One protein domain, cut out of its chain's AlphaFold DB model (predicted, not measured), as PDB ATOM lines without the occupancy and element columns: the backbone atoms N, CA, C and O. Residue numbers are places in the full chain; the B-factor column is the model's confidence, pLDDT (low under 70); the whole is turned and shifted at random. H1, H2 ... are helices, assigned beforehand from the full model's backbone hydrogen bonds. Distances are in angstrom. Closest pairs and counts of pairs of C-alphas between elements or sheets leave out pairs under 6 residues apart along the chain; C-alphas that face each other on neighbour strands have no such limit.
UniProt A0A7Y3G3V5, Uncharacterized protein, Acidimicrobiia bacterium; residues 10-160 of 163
ATOM      1  N   ASN A  10     -30.355  96.663 -28.621       92.62
ATOM      2  CA  ASN A  10     -30.683  96.167 -27.283       92.62
ATOM      3  C   ASN A  10     -32.113  95.626 -27.237       92.62
ATOM      4  O   ASN A  10     -32.368  94.582 -26.636       92.62
ATOM      5  N   LEU A  11     -33.036  96.282 -27.942       93.69
ATOM      6  CA  LEU A  11     -34.413  95.816 -28.105       93.69
ATOM      7  C   LEU A  11     -34.462  94.442 -28.791       93.69
ATOM      8  O   LEU A  11     -35.170  93.540 -28.340       93.69
ATOM      9  N   VAL A  12     -33.710  94.275 -29.885       93.69
ATOM     10  CA  VAL A  12     -33.630  93.003 -30.621       93.69
ATOM     11  C   VAL A  12     -33.014  91.910 -29.752       93.69
ATOM     12  O   VAL A  12     -33.546  90.801 -29.699       93.69
ATOM     13  N   MET A  13     -31.928  92.230 -29.049       94.38
ATOM     14  CA  MET A  13     -31.243  91.300 -28.160       94.38
ATOM     15  C   MET A  13     -32.171  90.827 -27.031       94.38
ATOM     16  O   MET A  13     -32.338  89.624 -26.847       94.38
ATOM     17  N   LEU A  14     -32.830  91.739 -26.312       94.62
ATOM     18  CA  LEU A  14     -33.739  91.390 -25.210       94.62
ATOM     19  C   LEU A  14     -34.938  90.559 -25.684       94.62
ATOM     20  O   LEU A  14     -35.338  89.615 -25.003       94.62
ATOM     21  N   ALA A  15     -35.476  90.853 -26.870       95.00
ATOM     22  CA  ALA A  15     -36.524  90.035 -27.474       95.00
ATOM     23  C   ALA A  15     -36.036  88.606 -27.781       95.00
ATOM     24  O   ALA A  15     -36.781  87.648 -27.573       95.00
ATOM     25  N   ALA A  16     -34.789  88.443 -28.236       94.12
ATOM     26  CA  ALA A  16     -34.189  87.128 -28.448       94.12
ATOM     27  C   ALA A  16     -33.991  86.368 -27.124       94.12
ATOM     28  O   ALA A  16     -34.358  85.200 -27.040       94.12
ATOM     29  N   TYR A  17     -33.517  87.035 -26.065       94.81
ATOM     30  CA  TYR A  17     -33.421  86.437 -24.725       94.81
ATOM     31  C   TYR A  17     -34.779  85.954 -24.204       94.81
ATOM     32  O   TYR A  17     -34.873  84.853 -23.666       94.81
ATOM     33  N   ALA A  18     -35.841  86.746 -24.385       95.31
ATOM     34  CA  ALA A  18     -37.192  86.350 -23.993       95.31
ATOM     35  C   ALA A  18     -37.694  85.134 -24.785       95.31
ATOM     36  O   ALA A  18     -38.303  84.235 -24.205       95.31
ATOM     37  N   ARG A  19     -37.397  85.068 -26.090       94.38
ATOM     38  CA  ARG A  19     -37.715  83.901 -26.924       94.38
ATOM     39  C   ARG A  19     -37.021  82.640 -26.418       94.38
ATOM     40  O   ARG A  19     -37.688  81.629 -26.221       94.38
ATOM     41  N   GLU A  20     -35.718  82.717 -26.156       94.25
ATOM     42  CA  GLU A  20     -34.955  81.589 -25.614       94.25
ATOM     43  C   GLU A  20     -35.463  81.161 -24.237       94.25
ATOM     44  O   GLU A  20     -35.596  79.969 -23.963       94.25
ATOM     45  N   PHE A  21     -35.815  82.123 -23.380       93.75
ATOM     46  CA  PHE A  21     -36.375  81.835 -22.062       93.75
ATOM     47  C   PHE A  21     -37.676  81.028 -22.156       93.75
ATOM     48  O   PHE A  21     -37.865  80.070 -21.408       93.75
ATOM     49  N   MET A  22     -38.561  81.398 -23.083       91.50
ATOM     50  CA  MET A  22     -39.815  80.676 -23.325       91.50
ATOM     51  C   MET A  22     -39.627  79.397 -24.142       91.50
ATOM     52  O   MET A  22     -40.551  78.590 -24.212       91.50
ATOM     53  N   ARG A  23     -38.443  79.197 -24.735       89.69
ATOM     54  CA  ARG A  23     -38.152  78.121 -25.688       89.69
ATOM     55  C   ARG A  23     -39.105  78.134 -26.889       89.69
ATOM     56  O   ARG A  23     -39.481  77.077 -27.389       89.69
ATOM     57  N   ASP A  24     -39.489  79.332 -27.328       88.81
ATOM     58  CA  ASP A  24     -40.388  79.532 -28.466       88.81
ATOM     59  C   ASP A  24     -39.612  79.354 -29.778       88.81
ATOM     60  O   ASP A  24     -39.118  80.316 -30.375       88.81
ATOM     61  N   HIS A  25     -39.478  78.091 -30.180       87.75
ATOM     62  CA  HIS A  25     -38.775  77.665 -31.384       87.75
ATOM     63  C   HIS A  25     -39.639  76.723 -32.232       87.75
ATOM     64  O   HIS A  25     -40.341  75.878 -31.665       87.75
ATOM     65  N   PRO A  26     -39.563  76.792 -33.576       85.50
ATOM     66  CA  PRO A  26     -40.385  75.963 -34.459       85.50
ATOM     67  C   PRO A  26     -40.205  74.458 -34.224       85.50
ATOM     68  O   PRO A  26     -41.149  73.694 -34.378       85.50
ATOM     69  N   GLU A  27     -39.009  74.020 -33.829       83.50
ATOM     70  CA  GLU A  27     -38.712  72.615 -33.540       83.50
ATOM     71  C   GLU A  27     -39.311  72.105 -32.219       83.50
ATOM     72  O   GLU A  27     -39.429  70.894 -32.025       83.50
ATOM     73  N   LEU A  28     -39.688  73.005 -31.305       82.88
ATOM     74  CA  LEU A  28     -40.301  72.658 -30.019       82.88
ATOM     75  C   LEU A  28     -41.826  72.811 -30.042       82.88
ATOM     76  O   LEU A  28     -42.519  72.119 -29.287       82.88
ATOM     77  N   ASN A  29     -42.353  73.653 -30.932       79.12
ATOM     78  CA  ASN A  29     -43.783  73.903 -31.063       79.12
ATOM     79  C   ASN A  29     -44.466  72.748 -31.812       79.12
ATOM     80  O   ASN A  29     -44.375  72.590 -33.026       79.12
ATOM     81  N   ARG A  30     -45.164  71.893 -31.054       67.56
ATOM     82  CA  ARG A  30     -45.824  70.684 -31.588       67.56
ATOM     83  C   ARG A  30     -47.152  70.961 -32.296       67.56
ATOM     84  O   ARG A  30     -47.594  70.126 -33.079       67.56
ATOM     85  N   LEU A  31     -47.806  72.078 -31.974       65.62
ATOM     86  CA  LEU A  31     -49.159  72.414 -32.447       65.62
ATOM     87  C   LEU A  31     -49.141  73.369 -33.647       65.62
ATOM     88  O   LEU A  31     -50.003  73.306 -34.520       65.62
ATOM     89  N   THR A  32     -48.135  74.228 -33.701       61.88
ATOM     90  CA  THR A  32     -47.943  75.288 -34.686       61.88
ATOM     91  C   THR A  32     -46.531  75.125 -35.232       61.88
ATOM     92  O   THR A  32     -45.566  75.258 -34.494       61.88
ATOM     93  N   ALA A  33     -46.374  74.829 -36.527       63.72
ATOM     94  CA  ALA A  33     -45.059  74.665 -37.173       63.72
ATOM     95  C   ALA A  33     -44.290  76.003 -37.343       63.72
ATOM     96  O   ALA A  33     -43.635  76.240 -38.356       63.72
ATOM     97  N   GLY A  34     -44.422  76.916 -36.381       80.06
ATOM     98  CA  GLY A  34     -43.882  78.268 -36.384       80.06
ATOM     99  C   GLY A  34     -43.677  78.784 -34.961       80.06
ATOM    100  O   GLY A  34     -43.654  78.010 -34.014       80.06
ATOM    101  N   TYR A  35     -43.517  80.097 -34.821       81.81
ATOM    102  CA  TYR A  35     -43.354  80.758 -33.523       81.81
ATOM    103  C   TYR A  35     -44.711  81.070 -32.894       81.81
ATOM    104  O   TYR A  35     -45.587  81.608 -33.577       81.81
ATOM    105  N   ASP A  36     -44.845  80.831 -31.593       80.19
ATOM    106  CA  ASP A  36     -46.020  81.232 -30.819       80.19
ATOM    107  C   ASP A  36     -46.064  82.757 -30.667       80.19
ATOM    108  O   ASP A  36     -47.126  83.375 -30.780       80.19
ATOM    109  N   HIS A  37     -44.900  83.400 -30.500       87.00
ATOM    110  CA  HIS A  37     -44.790  84.851 -30.406       87.00
ATOM    111  C   HIS A  37     -43.990  85.435 -31.573       87.00
ATOM    112  O   HIS A  37     -42.776  85.253 -31.725       87.00
ATOM    113  N   SER A  38     -44.667  86.253 -32.385       89.81
ATOM    114  CA  SER A  38     -43.989  87.011 -33.439       89.81
ATOM    115  C   SER A  38     -42.911  87.933 -32.851       89.81
ATOM    116  O   SER A  38     -43.092  88.532 -31.790       89.81
ATOM    117  N   SER A  39     -41.809  88.134 -33.578       90.38
ATOM    118  CA  SER A  39     -40.712  89.005 -33.121       90.38
ATOM    119  C   SER A  39     -41.177  90.439 -32.833       90.38
ATOM    120  O   SER A  39     -40.631  91.109 -31.964       90.38
ATOM    121  N   ARG A  40     -42.217  90.911 -33.533       90.56
ATOM    122  CA  ARG A  40     -42.842  92.217 -33.281       90.56
ATOM    123  C   ARG A  40     -43.515  92.279 -31.909       90.56
ATOM    124  O   ARG A  40     -43.385  93.294 -31.236       90.56
ATOM    125  N   LEU A  41     -44.216  91.218 -31.506       91.38
ATOM    126  CA  LEU A  41     -44.875  91.147 -30.198       91.38
ATOM    127  C   LEU A  41     -43.853  91.115 -29.063       91.38
ATOM    128  O   LEU A  41     -44.020  91.834 -28.090       91.38
ATOM    129  N   LEU A  42     -42.760  90.364 -29.226       94.44
ATOM    130  CA  LEU A  42     -41.687  90.344 -28.229       94.44
ATOM    131  C   LEU A  42     -41.026  91.714 -28.071       94.44
ATOM    132  O   LEU A  42     -40.807  92.164 -26.954       94.44
ATOM    133  N   LYS A  43     -40.774  92.424 -29.176       94.44
ATOM    134  CA  LYS A  43     -40.277  93.807 -29.117       94.44
ATOM    135  C   LYS A  43     -41.262  94.744 -28.415       94.44
ATOM    136  O   LYS A  43     -40.842  95.583 -27.631       94.44
ATOM    137  N   TRP A  44     -42.559  94.604 -28.681       93.75
ATOM    138  CA  TRP A  44     -43.578  95.378 -27.972       93.75
ATOM    139  C   TRP A  44     -43.565  95.080 -26.466       93.75
ATOM    140  O   TRP A  44     -43.533  96.018 -25.678       93.75
ATOM    141  N   ALA A  45     -43.476  93.804 -26.078       95.31
ATOM    142  CA  ALA A  45     -43.383  93.401 -24.677       95.31
ATOM    143  C   ALA A  45     -42.142  93.994 -23.989       95.31
ATOM    144  O   ALA A  45     -42.249  94.479 -22.873       95.31
ATOM    145  N   VAL A  46     -40.986  94.054 -24.665       95.50
ATOM    146  CA  VAL A  46     -39.779  94.723 -24.137       95.50
ATOM    147  C   VAL A  46     -40.028  96.202 -23.832       95.50
ATOM    148  O   VAL A  46     -39.611  96.687 -22.781       95.50
ATOM    149  N   LEU A  47     -40.696  96.925 -24.734       93.88
ATOM    150  CA  LEU A  47     -40.993  98.347 -24.537       93.88
ATOM    151  C   LEU A  47     -42.016  98.571 -23.420       93.88
ATOM    152  O   LEU A  47     -41.872  99.511 -22.643       93.88
ATOM    153  N   ASP A  48     -43.020  97.707 -23.329       94.50
ATOM    154  CA  ASP A  48     -44.030  97.766 -22.275       94.50
ATOM    155  C   ASP A  48     -43.419  97.452 -20.898       94.50
ATOM    156  O   ASP A  48     -43.591  98.224 -19.956       94.50
ATOM    157  N   THR A  49     -42.562  96.428 -20.803       94.88
ATOM    158  CA  THR A  49     -41.771  96.154 -19.594       94.88
ATOM    159  C   THR A  49     -40.848  97.319 -19.239       94.88
ATOM    160  O   THR A  49     -40.727  97.660 -18.066       94.88
ATOM    161  N   LEU A  50     -40.209  97.972 -20.216       93.44
ATOM    162  CA  LEU A  50     -39.385  99.157 -19.950       93.44
ATOM    163  C   LEU A  50     -40.228 100.305 -19.385       93.44
ATOM    164  O   LEU A  50     -39.770 101.016 -18.488       93.44
ATOM    165  N   SER A  51     -41.444 100.488 -19.900       92.00
ATOM    166  CA  SER A  51     -42.391 101.478 -19.393       92.00
ATOM    167  C   SER A  51     -42.781 101.176 -17.945       92.00
ATOM    168  O   SER A  51     -42.648 102.054 -17.094       92.00
ATOM    169  N   ASP A  52     -43.173  99.934 -17.639       92.19
ATOM    170  CA  ASP A  52     -43.465  99.477 -16.270       92.19
ATOM    171  C   ASP A  52     -42.278  99.733 -15.332       92.19
ATOM    172  O   ASP A  52     -42.405 100.389 -14.293       92.19
ATOM    173  N   TRP A  53     -41.091  99.304 -15.751       91.06
ATOM    174  CA  TRP A  53     -39.851  99.441 -15.001       91.06
ATOM    175  C   TRP A  53     -39.492 100.911 -14.731       91.06
ATOM    176  O   TRP A  53     -39.124 101.263 -13.612       91.06
ATOM    177  N   SER A  54     -39.672 101.788 -15.723       89.75
ATOM    178  CA  SER A  54     -39.428 103.234 -15.599       89.75
ATOM    179  C   SER A  54     -40.490 103.953 -14.762       89.75
ATOM    180  O   SER A  54     -40.213 104.995 -14.171       89.75
ATOM    181  N   SER A  55     -41.710 103.414 -14.719       89.50
ATOM    182  CA  SER A  55     -42.824 103.932 -13.918       89.50
ATOM    183  C   SER A  55     -42.843 103.400 -12.479       89.50
ATOM    184  O   SER A  55     -43.631 103.868 -11.658       89.50
ATOM    185  N   THR A  56     -41.970 102.445 -12.151       88.94
ATOM    186  CA  THR A  56     -41.848 101.891 -10.803       88.94
ATOM    187  C   THR A  56     -40.872 102.745  -9.984       88.94
ATOM    188  O   THR A  56     -39.720 102.905 -10.389       88.94
ATOM    189  N   PRO A  57     -41.271 103.284  -8.815       85.75
ATOM    190  CA  PRO A  57     -40.346 103.984  -7.930       85.75
ATOM    191  C   PRO A  57     -39.214 103.065  -7.431       85.75
ATOM    192  O   PRO A  57     -39.469 101.890  -7.152       85.75
ATOM    193  N   PRO A  58     -37.992 103.584  -7.207       86.00
ATOM    194  CA  PRO A  58     -37.535 104.960  -7.432       86.00
ATOM    195  C   PRO A  58     -37.396 105.345  -8.917       86.00
ATOM    196  O   PRO A  58     -36.885 104.576  -9.725       86.00
ATOM    197  N   PHE A  59     -37.785 106.583  -9.252       82.44
ATOM    198  CA  PHE A  59     -37.690 107.149 -10.606       82.44
ATOM    199  C   PHE A  59     -36.262 107.594 -10.947       82.44
ATOM    200  O   PHE A  59     -35.965 108.780 -11.082       82.44
ATOM    201  N   ILE A  60     -35.359 106.634 -11.069       75.06
ATOM    202  CA  ILE A  60     -34.052 106.838 -11.694       75.06
ATOM    203  C   ILE A  60     -34.273 106.709 -13.204       75.06
ATOM    204  O   ILE A  60     -34.936 105.774 -13.617       75.06
ATOM    205  N   GLY A  61     -33.855 107.661 -14.041       68.88
ATOM    206  CA  GLY A  61     -34.135 107.600 -15.485       68.88
ATOM    207  C   GLY A  61     -33.561 106.322 -16.105       68.88
ATOM    208  O   GLY A  61     -32.349 106.135 -16.067       68.88
ATOM    209  N   GLN A  62     -34.418 105.443 -16.636       77.88
ATOM    210  CA  GLN A  62     -34.005 104.125 -17.138       77.88
ATOM    211  C   GLN A  62     -34.229 104.017 -18.636       77.88
ATOM    212  O   GLN A  62     -35.241 104.473 -19.172       77.88
ATOM    213  N   ASP A  63     -33.274 103.388 -19.301       87.25
ATOM    214  CA  ASP A  63     -33.324 103.050 -20.709       87.25
ATOM    215  C   ASP A  63     -32.826 101.612 -20.917       87.25
ATOM    216  O   ASP A  63     -32.401 100.931 -19.981       87.25
ATOM    217  N   LEU A  64     -32.893 101.126 -22.156       88.00
ATOM    218  CA  LEU A  64     -32.419  99.779 -22.479       88.00
ATOM    219  C   LEU A  64     -30.901  99.631 -22.293       88.00
ATOM    220  O   LEU A  64     -30.443  98.525 -22.011       88.00
ATOM    221  N   ASN A  65     -30.127 100.713 -22.424       89.75
ATOM    222  CA  ASN A  65     -28.673 100.674 -22.260       89.75
ATOM    223  C   ASN A  65     -28.305 100.347 -20.815       89.75
ATOM    224  O   ASN A  65     -27.537  99.416 -20.583       89.75
ATOM    225  N   LEU A  66     -28.931 101.020 -19.846       86.44
ATOM    226  CA  LEU A  66     -28.707 100.781 -18.423       86.44
ATOM    227  C   LEU A  66     -28.964  99.317 -18.044       86.44
ATOM    228  O   LEU A  66     -28.205  98.730 -17.272       86.44
ATOM    229  N   ILE A  67     -30.011  98.703 -18.609       89.56
ATOM    230  CA  ILE A  67     -30.341  97.292 -18.366       89.56
ATOM    231  C   ILE A  67     -29.200  96.369 -18.809       89.56
ATOM    232  O   ILE A  67     -28.879  95.407 -18.105       89.56
ATOM    233  N   VAL A  68     -28.581  96.653 -19.956       90.88
ATOM    234  CA  VAL A  68     -27.475  95.855 -20.499       90.88
ATOM    235  C   VAL A  68     -26.176  96.134 -19.743       90.88
ATOM    236  O   VAL A  68     -25.535  95.198 -19.269       90.88
ATOM    237  N   GLU A  69     -25.818  97.405 -19.558       89.94
ATOM    238  CA  GLU A  69     -24.580  97.835 -18.894       89.94
ATOM    239  C   GLU A  69     -24.488  97.349 -17.446       89.94
ATOM    240  O   GLU A  69     -23.422  96.948 -16.979       89.94
ATOM    241  N   ARG A  70     -25.617  97.337 -16.729       88.19
ATOM    242  CA  ARG A  70     -25.691  96.875 -15.337       88.19
ATOM    243  C   ARG A  70     -25.976  95.378 -15.205       88.19
ATOM    244  O   ARG A  70     -26.212  94.901 -14.098       88.19
ATOM    245  N   ASN A  71     -25.941  94.629 -16.311       90.31
ATOM    246  CA  ASN A  71     -26.177  93.186 -16.351       90.31
ATOM    247  C   ASN A  71     -27.521  92.766 -15.711       90.31
ATOM    248  O   ASN A  71     -27.634  91.742 -15.036       90.31
ATOM    249  N   LEU A  72     -28.569  93.567 -15.926       92.31
ATOM    250  CA  LEU A  72     -29.919  93.341 -15.389       92.31
ATOM    251  C   LEU A  72     -30.800  92.510 -16.331       92.31
ATOM    252  O   LEU A  72     -31.979  92.280 -16.048       92.31
ATOM    253  N   VAL A  73     -30.216  92.011 -17.424       93.88
ATOM    254  CA  VAL A  73     -30.883  91.265 -18.500       93.88
ATOM    255  C   VAL A  73     -31.746  90.123 -17.960       93.88
ATOM    256  O   VAL A  73     -32.874  89.955 -18.408       93.88
ATOM    257  N   SER A  74     -31.275  89.366 -16.966       93.19
ATOM    258  CA  SER A  74     -32.016  88.220 -16.409       93.19
ATOM    259  C   SER A  74     -33.330  88.622 -15.724       93.19
ATOM    260  O   SER A  74     -34.376  88.016 -15.966       93.19
ATOM    261  N   VAL A  75     -33.297  89.665 -14.886       93.69
ATOM    262  CA  VAL A  75     -34.497  90.149 -14.181       93.69
ATOM    263  C   VAL A  75     -35.446  90.812 -15.171       93.69
ATOM    264  O   VAL A  75     -36.646  90.552 -15.134       93.69
ATOM    265  N   PHE A  76     -34.899  91.597 -16.097       95.00
ATOM    266  CA  PHE A  76     -35.683  92.283 -17.112       95.00
ATOM    267  C   PHE A  76     -36.376  91.296 -18.064       95.00
ATOM    268  O   PHE A  76     -37.571  91.417 -18.309       95.00
ATOM    269  N   THR A  77     -35.674  90.249 -18.513       95.44
ATOM    270  CA  THR A  77     -36.231  89.197 -19.388       95.44
ATOM    271  C   THR A  77     -37.444  88.516 -18.758       95.44
ATOM    272  O   THR A  77     -38.411  88.224 -19.456       95.44
ATOM    273  N   ARG A  78     -37.447  88.305 -17.435       95.38
ATOM    274  CA  ARG A  78     -38.621  87.762 -16.733       95.38
ATOM    275  C   ARG A  78     -39.831  88.689 -16.843       95.38
ATOM    276  O   ARG A  78     -40.925  88.193 -17.083       95.38
ATOM    277  N   GLY A  79     -39.627  90.001 -16.718       95.69
ATOM    278  CA  GLY A  79     -40.673  91.003 -16.947       95.69
ATOM    279  C   GLY A  79     -41.238  90.923 -18.365       95.69
ATOM    280  O   GLY A  79     -42.446  90.804 -18.532       95.69
ATOM    281  N   VAL A  80     -40.360  90.845 -19.370       96.12
ATOM    282  CA  VAL A  80     -40.754  90.717 -20.788       96.12
ATOM    283  C   VAL A  80     -41.611  89.477 -21.027       96.12
ATOM    284  O   VAL A  80     -42.622  89.540 -21.724       96.12
ATOM    285  N   VAL A  81     -41.229  88.346 -20.436       95.19
ATOM    286  CA  VAL A  81     -41.974  87.087 -20.551       95.19
ATOM    287  C   VAL A  81     -43.328  87.174 -19.849       95.19
ATOM    288  O   VAL A  81     -44.321  86.706 -20.401       95.19
ATOM    289  N   ILE A  82     -43.400  87.808 -18.674       95.19
ATOM    290  CA  ILE A  82     -44.671  88.054 -17.979       95.19
ATOM    291  C   ILE A  82     -45.593  88.898 -18.866       95.19
ATOM    292  O   ILE A  82     -46.711  88.469 -19.132       95.19
ATOM    293  N   THR A  83     -45.113  90.024 -19.398       95.00
ATOM    294  CA  THR A  83     -45.887  90.892 -20.298       95.00
ATOM    295  C   THR A  83     -46.349  90.147 -21.559       95.00
ATOM    296  O   THR A  83     -47.505  90.264 -21.975       95.00
ATOM    297  N   ALA A  84     -45.476  89.336 -22.167       93.56
ATOM    298  CA  ALA A  84     -45.825  88.536 -23.338       93.56
ATOM    299  C   ALA A  84     -46.943  87.524 -23.025       93.56
ATOM    300  O   ALA A  84     -47.943  87.467 -23.743       93.56
ATOM    301  N   LEU A  85     -46.829  86.789 -21.918       90.75
ATOM    302  CA  LEU A  85     -47.826  85.806 -21.493       90.75
ATOM    303  C   LEU A  85     -49.139  86.448 -21.023       90.75
ATOM    304  O   LEU A  85     -50.206  85.887 -21.265       90.75
ATOM    305  N   GLU A  86     -49.100  87.629 -20.402       90.81
ATOM    306  CA  GLU A  86     -50.302  88.408 -20.089       90.81
ATOM    307  C   GLU A  86     -51.047  88.790 -21.378       90.81
ATOM    308  O   GLU A  86     -52.265  88.610 -21.463       90.81
ATOM    309  N   SER A  87     -50.324  89.216 -22.421       89.75
ATOM    310  CA  SER A  87     -50.922  89.522 -23.728       89.75
ATOM    311  C   SER A  87     -51.572  88.293 -24.383       89.75
ATOM    312  O   SER A  87     -52.662  88.393 -24.956       89.75
ATOM    313  N   LEU A  88     -50.958  87.113 -24.229       85.69
ATOM    314  CA  LEU A  88     -51.521  85.840 -24.675       85.69
ATOM    315  C   LEU A  88     -52.771  85.472 -23.862       85.69
ATOM    316  O   LEU A  88     -53.789  85.077 -24.428       85.69
ATOM    317  N   GLY A  89     -52.741  85.668 -22.542       83.12
ATOM    318  CA  GLY A  89     -53.902  85.483 -21.673       83.12
ATOM    319  C   GLY A  89     -55.094  86.342 -22.107       83.12
ATOM    320  O   GLY A  89     -56.211  85.837 -22.205       83.12
ATOM    321  N   ILE A  90     -54.854  87.610 -22.455       85.62
ATOM    322  CA  ILE A  90     -55.882  88.514 -22.993       85.62
ATOM    323  C   ILE A  90     -56.419  88.007 -24.338       85.62
ATOM    324  O   ILE A  90     -57.628  88.054 -24.567       85.62
ATOM    325  N   LEU A  91     -55.555  87.494 -25.221       85.00
ATOM    326  CA  LEU A  91     -55.977  86.895 -26.488       85.00
ATOM    327  C   LEU A  91     -56.913  85.700 -26.262       85.00
ATOM    328  O   LEU A  91     -57.965  85.627 -26.899       85.00
ATOM    329  N   HIS A  92     -56.566  84.798 -25.339       79.00
ATOM    330  CA  HIS A  92     -57.434  83.678 -24.976       79.00
ATOM    331  C   HIS A  92     -58.771  84.170 -24.430       79.00
ATOM    332  O   HIS A  92     -59.805  83.726 -24.918       79.00
ATOM    333  N   LEU A  93     -58.771  85.125 -23.497       77.19
ATOM    334  CA  LEU A  93     -60.004  85.696 -22.949       77.19
ATOM    335  C   LEU A  93     -60.884  86.308 -24.044       77.19
ATOM    336  O   LEU A  93     -62.079  86.039 -24.083       77.19
ATOM    337  N   ARG A  94     -60.296  87.074 -24.971       78.31
ATOM    338  CA  ARG A  94     -61.016  87.690 -26.094       78.31
ATOM    339  C   ARG A  94     -61.620  86.647 -27.032       78.31
ATOM    340  O   ARG A  94     -62.752  86.811 -27.475       78.31
ATOM    341  N   ASN A  95     -60.869  85.597 -27.355       77.12
ATOM    342  CA  ASN A  95     -61.319  84.556 -28.278       77.12
ATOM    343  C   ASN A  95     -62.353  83.606 -27.642       77.12
ATOM    344  O   ASN A  95     -63.075  82.938 -28.374       77.12
ATOM    345  N   HIS A  96     -62.436  83.563 -26.308       71.19
ATOM    346  CA  HIS A  96     -63.374  82.731 -25.543       71.19
ATOM    347  C   HIS A  96     -64.477  83.548 -24.859       71.19
ATOM    348  O   HIS A  96     -65.128  83.055 -23.934       71.19
ATOM    349  N   LEU A  97     -64.711  84.790 -25.299       66.25
ATOM    350  CA  LEU A  97     -65.898  85.532 -24.888       66.25
ATOM    351  C   LEU A  97     -67.129  84.704 -25.259       66.25
ATOM    352  O   LEU A  97     -67.384  84.442 -26.434       66.25
ATOM    353  N   SER A  98     -67.855  84.249 -24.239       59.69
ATOM    354  CA  SER A  98     -68.988  83.347 -24.400       59.69
ATOM    355  C   SER A  98     -70.083  84.036 -25.213       59.69
ATOM    356  O   SER A  98     -70.807  84.891 -24.707       59.69
ATOM    357  N   TYR A  99     -70.198  83.662 -26.483       54.34
ATOM    358  CA  TYR A  99     -71.308  84.054 -27.335       54.34
ATOM    359  C   TYR A  99     -72.392  82.981 -27.214       54.34
ATOM    360  O   TYR A  99     -72.205  81.841 -27.631       54.34
ATOM    361  N   SER A 100     -73.507  83.322 -26.568       49.91
ATOM    362  CA  SER A 100     -74.650  82.420 -26.420       49.91
ATOM    363  C   SER A 100     -75.577  82.562 -27.626       49.91
ATOM    364  O   SER A 100     -76.526  83.342 -27.584       49.91
ATOM    365  N   ASP A 101     -75.324  81.783 -28.675       52.84
ATOM    366  CA  ASP A 101     -76.257  81.574 -29.786       52.84
ATOM    367  C   ASP A 101     -76.746  80.123 -29.750       52.84
ATOM    368  O   ASP A 101     -76.014  79.183 -30.052       52.84
ATOM    369  N   GLY A 102     -77.966  79.924 -29.252       62.22
ATOM    370  CA  GLY A 102     -78.636  78.620 -29.288       62.22
ATOM    371  C   GLY A 102     -78.173  77.549 -28.286       62.22
ATOM    372  O   GLY A 102     -78.577  76.399 -28.427       62.22
ATOM    373  N   GLY A 103     -77.385  77.881 -27.255       60.94
ATOM    374  CA  GLY A 103     -77.131  76.974 -26.118       60.94
ATOM    375  C   GLY A 103     -75.960  75.992 -26.264       60.94
ATOM    376  O   GLY A 103     -75.786  75.130 -25.403       60.94
ATOM    377  N   VAL A 104     -75.126  76.127 -27.299       58.38
ATOM    378  CA  VAL A 104     -73.888  75.342 -27.435       58.38
ATOM    379  C   VAL A 104     -72.717  76.140 -26.867       58.38
ATOM    380  O   VAL A 104     -72.258  77.106 -27.468       58.38
ATOM    381  N   ASN A 105     -72.228  75.739 -25.694       53.00
ATOM    382  CA  ASN A 105     -71.033  76.323 -25.093       53.00
ATOM    383  C   ASN A 105     -69.817  75.465 -25.477       53.00
ATOM    384  O   ASN A 105     -69.669  74.347 -24.982       53.00
ATOM    385  N   VAL A 106     -68.969  75.954 -26.384       54.44
ATOM    386  CA  VAL A 106     -67.712  75.281 -26.743       54.44
ATOM    387  C   VAL A 106     -66.643  75.713 -25.742       54.44
ATOM    388  O   VAL A 106     -66.142  76.832 -25.790       54.44
ATOM    389  N   GLN A 107     -66.314  74.828 -24.805       51.97
ATOM    390  CA  GLN A 107     -65.192  75.006 -23.884       51.97
ATOM    391  C   GLN A 107     -63.916  74.504 -24.579       51.97
ATOM    392  O   GLN A 107     -63.763  73.296 -24.762       51.97
ATOM    393  N   THR A 108     -63.004  75.400 -24.965       56.44
ATOM    394  CA  THR A 108     -61.672  75.032 -25.482       56.44
ATOM    395  C   THR A 108     -60.555  75.531 -24.583       56.44
ATOM    396  O   THR A 108     -60.546  76.696 -24.207       56.44
ATOM    397  N   GLU A 109     -59.625  74.601 -24.328       60.28
ATOM    398  CA  GLU A 109     -58.332  74.682 -23.628       60.28
ATOM    399  C   GLU A 109     -58.313  75.384 -22.262       60.28
ATOM    400  O   GLU A 109     -59.119  76.247 -21.957       60.28
ATOM    401  N   ASN A 110     -57.421  74.947 -21.368       57.06
ATOM    402  CA  ASN A 110     -57.501  75.296 -19.949       57.06
ATOM    403  C   ASN A 110     -56.509  76.428 -19.579       57.06
ATOM    404  O   ASN A 110     -55.375  76.137 -19.187       57.06
ATOM    405  N   PRO A 111     -56.896  77.723 -19.656       67.69
ATOM    406  CA  PRO A 111     -56.018  78.864 -19.359       67.69
ATOM    407  C   PRO A 111     -55.588  78.945 -17.886       67.69
ATOM    408  O   PRO A 111     -54.723  79.747 -17.534       67.69
ATOM    409  N   GLN A 112     -56.164  78.114 -17.012       71.69
ATOM    410  CA  GLN A 112     -55.904  78.113 -15.572       71.69
ATOM    411  C   GLN A 112     -54.428  77.870 -15.233       71.69
ATOM    412  O   GLN A 112     -53.901  78.495 -14.313       71.69
ATOM    413  N   MET A 113     -53.734  77.015 -15.993       75.69
ATOM    414  CA  MET A 113     -52.321  76.722 -15.730       75.69
ATOM    415  C   MET A 113     -51.424  77.932 -16.031       75.69
ATOM    416  O   MET A 113     -50.538  78.247 -15.240       75.69
ATOM    417  N   ILE A 114     -51.685  78.651 -17.129       77.50
ATOM    418  CA  ILE A 114     -50.943  79.871 -17.493       77.50
ATOM    419  C   ILE A 114     -51.146  80.946 -16.420       77.50
ATOM    420  O   ILE A 114     -50.183  81.577 -15.990       77.50
ATOM    421  N   GLN A 115     -52.379  81.107 -15.932       81.62
ATOM    422  CA  GLN A 115     -52.696  82.063 -14.868       81.62
ATOM    423  C   GLN A 115     -51.963  81.743 -13.557       81.62
ATOM    424  O   GLN A 115     -51.421  82.648 -12.925       81.62
ATOM    425  N   ALA A 116     -51.881  80.468 -13.167       84.44
ATOM    426  CA  ALA A 116     -51.146  80.059 -11.970       84.44
ATOM    427  C   ALA A 116     -49.642  80.382 -12.069       84.44
ATOM    428  O   ALA A 116     -49.061  80.943 -11.136       84.44
ATOM    429  N   TRP A 117     -49.016  80.089 -13.215       82.56
ATOM    430  CA  TRP A 117     -47.606  80.413 -13.452       82.56
ATOM    431  C   TRP A 117     -47.348  81.921 -13.506       82.56
ATOM    432  O   TRP A 117     -46.367  82.390 -12.926       82.56
ATOM    433  N   LEU A 118     -48.239  82.689 -14.139       87.88
ATOM    434  CA  LEU A 118     -48.160  84.151 -14.182       87.88
ATOM    435  C   LEU A 118     -48.151  84.761 -12.779       87.88
ATOM    436  O   LEU A 118     -47.274  85.568 -12.478       87.88
ATOM    437  N   GLN A 119     -49.068  84.341 -11.902       89.12
ATOM    438  CA  GLN A 119     -49.140  84.855 -10.529       89.12
ATOM    439  C   GLN A 119     -47.847  84.589  -9.746       89.12
ATOM    440  O   GLN A 119     -47.330  85.483  -9.073       89.12
ATOM    441  N   MET A 120     -47.278  83.389  -9.882       90.00
ATOM    442  CA  MET A 120     -46.018  83.040  -9.224       90.00
ATOM    443  C   MET A 120     -44.838  83.868  -9.756       90.00
ATOM    444  O   MET A 120     -44.086  84.453  -8.976       90.00
ATOM    445  N   MET A 121     -44.677  83.953 -11.082       91.31
ATOM    446  CA  MET A 121     -43.568  84.692 -11.694       91.31
ATOM    447  C   MET A 121     -43.643  86.191 -11.407       91.31
ATOM    448  O   MET A 121     -42.612  86.810 -11.139       91.31
ATOM    449  N   LYS A 122     -44.851  86.763 -11.425       93.94
ATOM    450  CA  LYS A 122     -45.085  88.183 -11.154       93.94
ATOM    451  C   LYS A 122     -44.660  88.559  -9.740       93.94
ATOM    452  O   LYS A 122     -43.932  89.533  -9.569       93.94
ATOM    453  N   GLY A 123     -45.008  87.740  -8.745       92.94
ATOM    454  CA  GLY A 123     -44.572  87.950  -7.363       92.94
ATOM    455  C   GLY A 123     -43.045  87.968  -7.208       92.94
ATOM    456  O   GLY A 123     -42.497  88.845  -6.540       92.94
ATOM    457  N   GLU A 124     -42.327  87.039  -7.845       93.12
ATOM    458  CA  GLU A 124     -40.857  87.043  -7.811       93.12
ATOM    459  C   GLU A 124     -40.245  88.242  -8.543       93.12
ATOM    460  O   GLU A 124     -39.254  88.811  -8.075       93.12
ATOM    461  N   TYR A 125     -40.799  88.590  -9.706       95.44
ATOM    462  CA  TYR A 125     -40.319  89.684 -10.540       95.44
ATOM    463  C   TYR A 125     -40.461  91.028  -9.829       95.44
ATOM    464  O   TYR A 125     -39.468  91.738  -9.721       95.44
ATOM    465  N   GLU A 126     -41.631  91.342  -9.268       94.31
ATOM    466  CA  GLU A 126     -41.871  92.612  -8.571       94.31
ATOM    467  C   GLU A 126     -40.925  92.799  -7.379       94.31
ATOM    468  O   GLU A 126     -40.296  93.848  -7.224       94.31
ATOM    469  N   ASN A 127     -40.725  91.741  -6.588       94.19
ATOM    470  CA  ASN A 127     -39.787  91.762  -5.468       94.19
ATOM    471  C   ASN A 127     -38.336  91.989  -5.919       94.19
ATOM    472  O   ASN A 127     -37.591  92.735  -5.278       94.19
ATOM    473  N   LYS A 128     -37.906  91.339  -7.009       93.62
ATOM    474  CA  LYS A 128     -36.552  91.514  -7.559       93.62
ATOM    475  C   LYS A 128     -36.381  92.900  -8.174       93.62
ATOM    476  O   LYS A 128     -35.400  93.558  -7.844       93.62
ATOM    477  N   LYS A 129     -37.345  93.359  -8.980       93.62
ATOM    478  CA  LYS A 129     -37.392  94.703  -9.569       93.62
ATOM    479  C   LYS A 129     -37.213  95.755  -8.480       93.62
ATOM    480  O   LYS A 129     -36.233  96.490  -8.521       93.62
ATOM    481  N   GLN A 130     -38.060  95.764  -7.448       93.19
ATOM    482  CA  GLN A 130     -37.959  96.748  -6.364       93.19
ATOM    483  C   GLN A 130     -36.589  96.747  -5.678       93.19
ATOM    484  O   GLN A 130     -35.988  97.805  -5.501       93.19
ATOM    485  N   ARG A 131     -36.056  95.569  -5.327       92.75
ATOM    486  CA  ARG A 131     -34.729  95.461  -4.696       92.75
ATOM    487  C   ARG A 131     -33.621  95.993  -5.598       92.75
ATOM    488  O   ARG A 131     -32.743  96.699  -5.112       92.75
ATOM    489  N   THR A 132     -33.670  95.682  -6.891       92.00
ATOM    490  CA  THR A 132     -32.709  96.174  -7.880       92.00
ATOM    491  C   THR A 132     -32.783  97.692  -8.011       92.00
ATOM    492  O   THR A 132     -31.750  98.347  -7.956       92.00
ATOM    493  N   LEU A 133     -33.981  98.266  -8.125       90.69
ATOM    494  CA  LEU A 133     -34.144  99.714  -8.261       90.69
ATOM    495  C   LEU A 133     -33.683 100.476  -7.019       90.69
ATOM    496  O   LEU A 133     -33.013 101.501  -7.132       90.69
ATOM    497  N   ILE A 134     -33.993  99.953  -5.833       90.88
ATOM    498  CA  ILE A 134     -33.499 100.496  -4.568       90.88
ATOM    499  C   ILE A 134     -31.970 100.427  -4.538       90.88
ATOM    500  O   ILE A 134     -31.334 101.436  -4.253       90.88
ATOM    501  N   ALA A 135     -31.372  99.285  -4.888       89.56
ATOM    502  CA  ALA A 135     -29.919  99.133  -4.921       89.56
ATOM    503  C   ALA A 135     -29.246 100.123  -5.886       89.56
ATOM    504  O   ALA A 135     -28.283 100.775  -5.494       89.56
ATOM    505  N   LEU A 136     -29.788 100.299  -7.097       88.38
ATOM    506  CA  LEU A 136     -29.294 101.281  -8.070       88.38
ATOM    507  C   LEU A 136     -29.402 102.716  -7.541       88.38
ATOM    508  O   LEU A 136     -28.486 103.517  -7.707       88.38
ATOM    509  N   ASN A 137     -30.512 103.052  -6.883       86.50
ATOM    510  CA  ASN A 137     -30.694 104.374  -6.297       86.50
ATOM    511  C   ASN A 137     -29.731 104.626  -5.125       86.50
ATOM    512  O   ASN A 137     -29.173 105.716  -5.017       86.50
ATOM    513  N   LEU A 138     -29.499 103.624  -4.268       85.00
ATOM    514  CA  LEU A 138     -28.503 103.712  -3.197       85.00
ATOM    515  C   LEU A 138     -27.088 103.853  -3.759       85.00
ATOM    516  O   LEU A 138     -26.330 104.676  -3.260       85.00
ATOM    517  N   GLU A 139     -26.737 103.090  -4.792       84.44
ATOM    518  CA  GLU A 139     -25.446 103.215  -5.473       84.44
ATOM    519  C   GLU A 139     -25.243 104.643  -5.999       84.44
ATOM    520  O   GLU A 139     -24.216 105.265  -5.726       84.44
ATOM    521  N   ASN A 140     -26.258 105.200  -6.668       80.88
ATOM    522  CA  ASN A 140     -26.230 106.581  -7.151       80.88
ATOM    523  C   ASN A 140     -26.096 107.605  -6.008       80.88
ATOM    524  O   ASN A 140     -25.406 108.608  -6.173       80.88
ATOM    525  N   ALA A 141     -26.719 107.361  -4.851       78.00
ATOM    526  CA  ALA A 141     -26.653 108.249  -3.687       78.00
ATOM    527  C   ALA A 141     -25.328 108.150  -2.902       78.00
ATOM    528  O   ALA A 141     -24.900 109.121  -2.276       78.00
ATOM    529  N   LEU A 142     -24.679 106.985  -2.905       75.94
ATOM    530  CA  LEU A 142     -23.389 106.775  -2.242       75.94
ATOM    531  C   LEU A 142     -22.210 107.286  -3.082       75.94
ATOM    532  O   LEU A 142     -21.157 107.585  -2.520       75.94
ATOM    533  N   GLY A 143     -22.410 107.435  -4.395       63.66
ATOM    534  CA  GLY A 143     -21.407 107.904  -5.341       63.66
ATOM    535  C   GLY A 143     -20.320 106.857  -5.611       63.66
ATOM    536  O   GLY A 143     -19.829 106.175  -4.718       63.66
ATOM    537  N   THR A 144     -19.874 106.751  -6.863       59.94
ATOM    538  CA  THR A 144     -18.703 105.936  -7.252       59.94
ATOM    539  C   THR A 144     -17.369 106.546  -6.801       59.94
ATOM    540  O   THR A 144     -16.329 105.897  -6.887       59.94
ATOM    541  N   GLN A 145     -17.389 107.777  -6.281       52.75
ATOM    542  CA  GLN A 145     -16.239 108.488  -5.729       52.75
ATOM    543  C   GLN A 145     -16.529 108.906  -4.287       52.75
ATOM    544  O   GLN A 145     -16.917 110.038  -4.054       52.75
ATOM    545  N   SER A 146     -16.371 107.975  -3.339       49.53
ATOM    546  CA  SER A 146     -16.062 108.172  -1.906       49.53
ATOM    547  C   SER A 146     -16.681 109.357  -1.130       49.53
ATOM    548  O   SER A 146     -16.152 109.722  -0.081       49.53
ATOM    549  N   HIS A 147     -17.790 109.945  -1.561       52.16
ATOM    550  CA  HIS A 147     -18.470 111.044  -0.888       52.16
ATOM    551  C   HIS A 147     -19.968 110.839  -1.104       52.16
ATOM    552  O   HIS A 147     -20.543 111.308  -2.085       52.16
ATOM    553  N   GLY A 148     -20.592 110.077  -0.200       56.59
ATOM    554  CA  GLY A 148     -22.049 109.998  -0.141       56.59
ATOM    555  C   GLY A 148     -22.645 111.399  -0.003       56.59
ATOM    556  O   GLY A 148     -21.983 112.305   0.506       56.59
ATOM    557  N   VAL A 149     -23.885 111.583  -0.463       59.12
ATOM    558  CA  VAL A 149     -24.576 112.878  -0.364       59.12
ATOM    559  C   VAL A 149     -24.532 113.367   1.086       59.12
ATOM    560  O   VAL A 149     -25.114 112.762   1.988       59.12
ATOM    561  N   HIS A 150     -23.793 114.452   1.310       59.34
ATOM    562  CA  HIS A 150     -23.635 115.045   2.626       59.34
ATOM    563  C   HIS A 150     -24.997 115.517   3.141       59.34
ATOM    564  O   HIS A 150     -25.749 116.177   2.424       59.34
ATOM    565  N   SER A 151     -25.317 115.187   4.392       65.44
ATOM    566  CA  SER A 151     -26.491 115.754   5.050       65.44
ATOM    567  C   SER A 151     -26.332 117.272   5.180       65.44
ATOM    568  O   SER A 151     -25.220 117.783   5.303       65.44
ATOM    569  N   GLU A 152     -27.436 118.017   5.210       63.94
ATOM    570  CA  GLU A 152     -27.409 119.458   5.514       63.94
ATOM    571  C   GLU A 152     -26.663 119.759   6.830       63.94
ATOM    572  O   GLU A 152     -25.967 120.765   6.942       63.94
ATOM    573  N   LEU A 153     -26.710 118.829   7.793       60.91
ATOM    574  CA  LEU A 153     -25.965 118.890   9.052       60.91
ATOM    575  C   LEU A 153     -24.447 118.921   8.851       60.91
ATOM    576  O   LEU A 153     -23.754 119.540   9.657       60.91
ATOM    577  N   TYR A 154     -23.923 118.281   7.803       63.78
ATOM    578  CA  TYR A 154     -22.505 118.356   7.452       63.78
ATOM    579  C   TYR A 154     -22.129 119.767   6.993       63.78
ATOM    580  O   TYR A 154     -21.109 120.291   7.430       63.78
ATOM    581  N   PHE A 155     -22.967 120.415   6.180       62.50
ATOM    582  CA  PHE A 155     -22.732 121.791   5.731       62.50
ATOM    583  C   PHE A 155     -22.881 122.808   6.867       62.50
ATOM    584  O   PHE A 155     -22.026 123.677   7.020       62.50
ATOM    585  N   VAL A 156     -23.916 122.671   7.701       64.25
ATOM    586  CA  VAL A 156     -24.176 123.592   8.818       64.25
ATOM    587  C   VAL A 156     -23.110 123.472   9.912       64.25
ATOM    588  O   VAL A 156     -22.645 124.492  10.410       64.25
ATOM    589  N   ASN A 157     -22.663 122.260  10.262       61.44
ATOM    590  CA  ASN A 157     -21.643 122.080  11.307       61.44
ATOM    591  C   ASN A 157     -20.193 122.171  10.807       61.44
ATOM    592  O   ASN A 157     -19.292 122.277  11.634       61.44
ATOM    593  N   SER A 158     -19.936 122.144   9.497       57.19
ATOM    594  CA  SER A 158     -18.586 122.404   8.961       57.19
ATOM    595  C   SER A 158     -18.321 123.899   8.741       57.19
ATOM    596  O   SER A 158     -17.171 124.300   8.580       57.19
ATOM    597  N   PHE A 159     -19.357 124.746   8.790       55.84
ATOM    598  CA  PHE A 159     -19.239 126.205   8.755       55.84
ATOM    599  C   PHE A 159     -19.022 126.783  10.168       55.84
ATOM    600  O   PHE A 159     -19.779 127.620  10.644       55.84
ATOM    601  N   TYR A 160     -17.964 126.344  10.852       53.94
ATOM    602  CA  TYR A 160     -17.375 127.073  11.990       53.94
ATOM    603  C   TYR A 160     -16.052 127.729  11.553       53.94
ATOM    604  O   TYR A 160     -15.019 127.611  12.208       53.94
TER     605      TYR A 160
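Overview. This is residues 10 to 160 of the 163 residues of an uncharacterized protein of Acidimicrobiia bacterium (UniProt A0A7Y3G3V5). A long, tilted helical hairpin of H4 and H5 makes the length of the body, and H1 and H2 cross the first part of H4, each also crossing the other, with short H3 beside the first residues of H1. Two stretches stick out at opposite ends of the long axis: residues 99 to 104 in the link from H4 to H5, and residues 151 to 160, of which 152 to 158 belong to H6. The printed part has 151 residues with six named helices, H1 to H6 in that order along the chain, and no named strand; the class is all helix. The whole is loose, with a radius of gyration of the C-alphas of 21.7 A, and its C-alphas span 88 by 34 by 21 A.

Arrangement. Begin at H5, residues 112 to 142, the longest helix. Look next to H4, residues 73 to 95, which touches it; their closest C-alphas, those of Ile 82 and Leu 118, are 6.5 A apart. H4 and H5 form a helical hairpin and run opposite ways at a shallow tilt of 34.5 degrees, only just short of steep. H2, residues 39 to 55, touches H4 at residues 76 to 84 of H4 alone, closest at the C-alphas of Val 46 and Val 80, 5.3 A apart. These two run opposite ways at a steep tilt of 66 degrees. H2 and H5 are close but not clearly touching, the C-alphas of Trp 53 and Lys 129 being the closest at 7.6 A. H1, residues 10 to 22, touches H4 at residues 73 to 81 of H4 alone, and the closest C-alphas, those of Ala 18 and Thr 77, are 5.5 A apart. They run the same way at a steep tilt of 69 degrees, only just short of about perpendicular. H1 also touches H2, about perpendicular at 74 degrees, with the C-alphas of Ala 15 and Leu 42 closest at 5.2 A. H3, residues 64 to 69, touches H1 at residues 10 to 11 of H1 alone; the closest C-alphas are those of Asn 10 and Leu 64, 6.3 A apart, and the lines are about perpendicular at 79 degrees. The helix packing is mostly crossed, with 1 of 5 such touching pairs at a shallow tilt. H1 and H5 are apart, and H6, residues 152 to 158, touches no helix. In H1, H2, H3, H4, H5 and H6, every O i to N i+4 pair is within hydrogen-bond range.

Along the chain. Find C-alpha 112 at (-55.904, 78.113, -15.572); from there H5 runs 45.3 A to C-alpha 142 at (-23.389, 106.775, -2.242). H4, residues 73 to 95, is 32.7 A long, H2, residues 39 to 55, 24.4 A, and H1, residues 10 to 22, 18.4 A. H1 begins at C-alpha 10, at (-30.683, 96.167, -27.283). The two short helices are H3, residues 64 to 69, and H6, residues 152 to 158, whose last C-alpha stands at (-18.586, 122.404, 8.961).

Size, cuts and confidence. The C-alphas farthest apart are those of Gly 102 and Tyr 160, 88.3 A. Leave out the stretches that stand free, and the body of 135 residues spans 67 by 29 by 18 A. The printed part, residues 10 to 160, has no cut. The links from H1 to H2 and from H4 to H5 are long, with 16 residues each, while the link from H3 to H4 is tight. In the B-factor column, the mean pLDDT of the printed part is 81.5; look for values under 70 at residues 30 to 33, residue 61, residues 97 to 111 and residues 143 to 160.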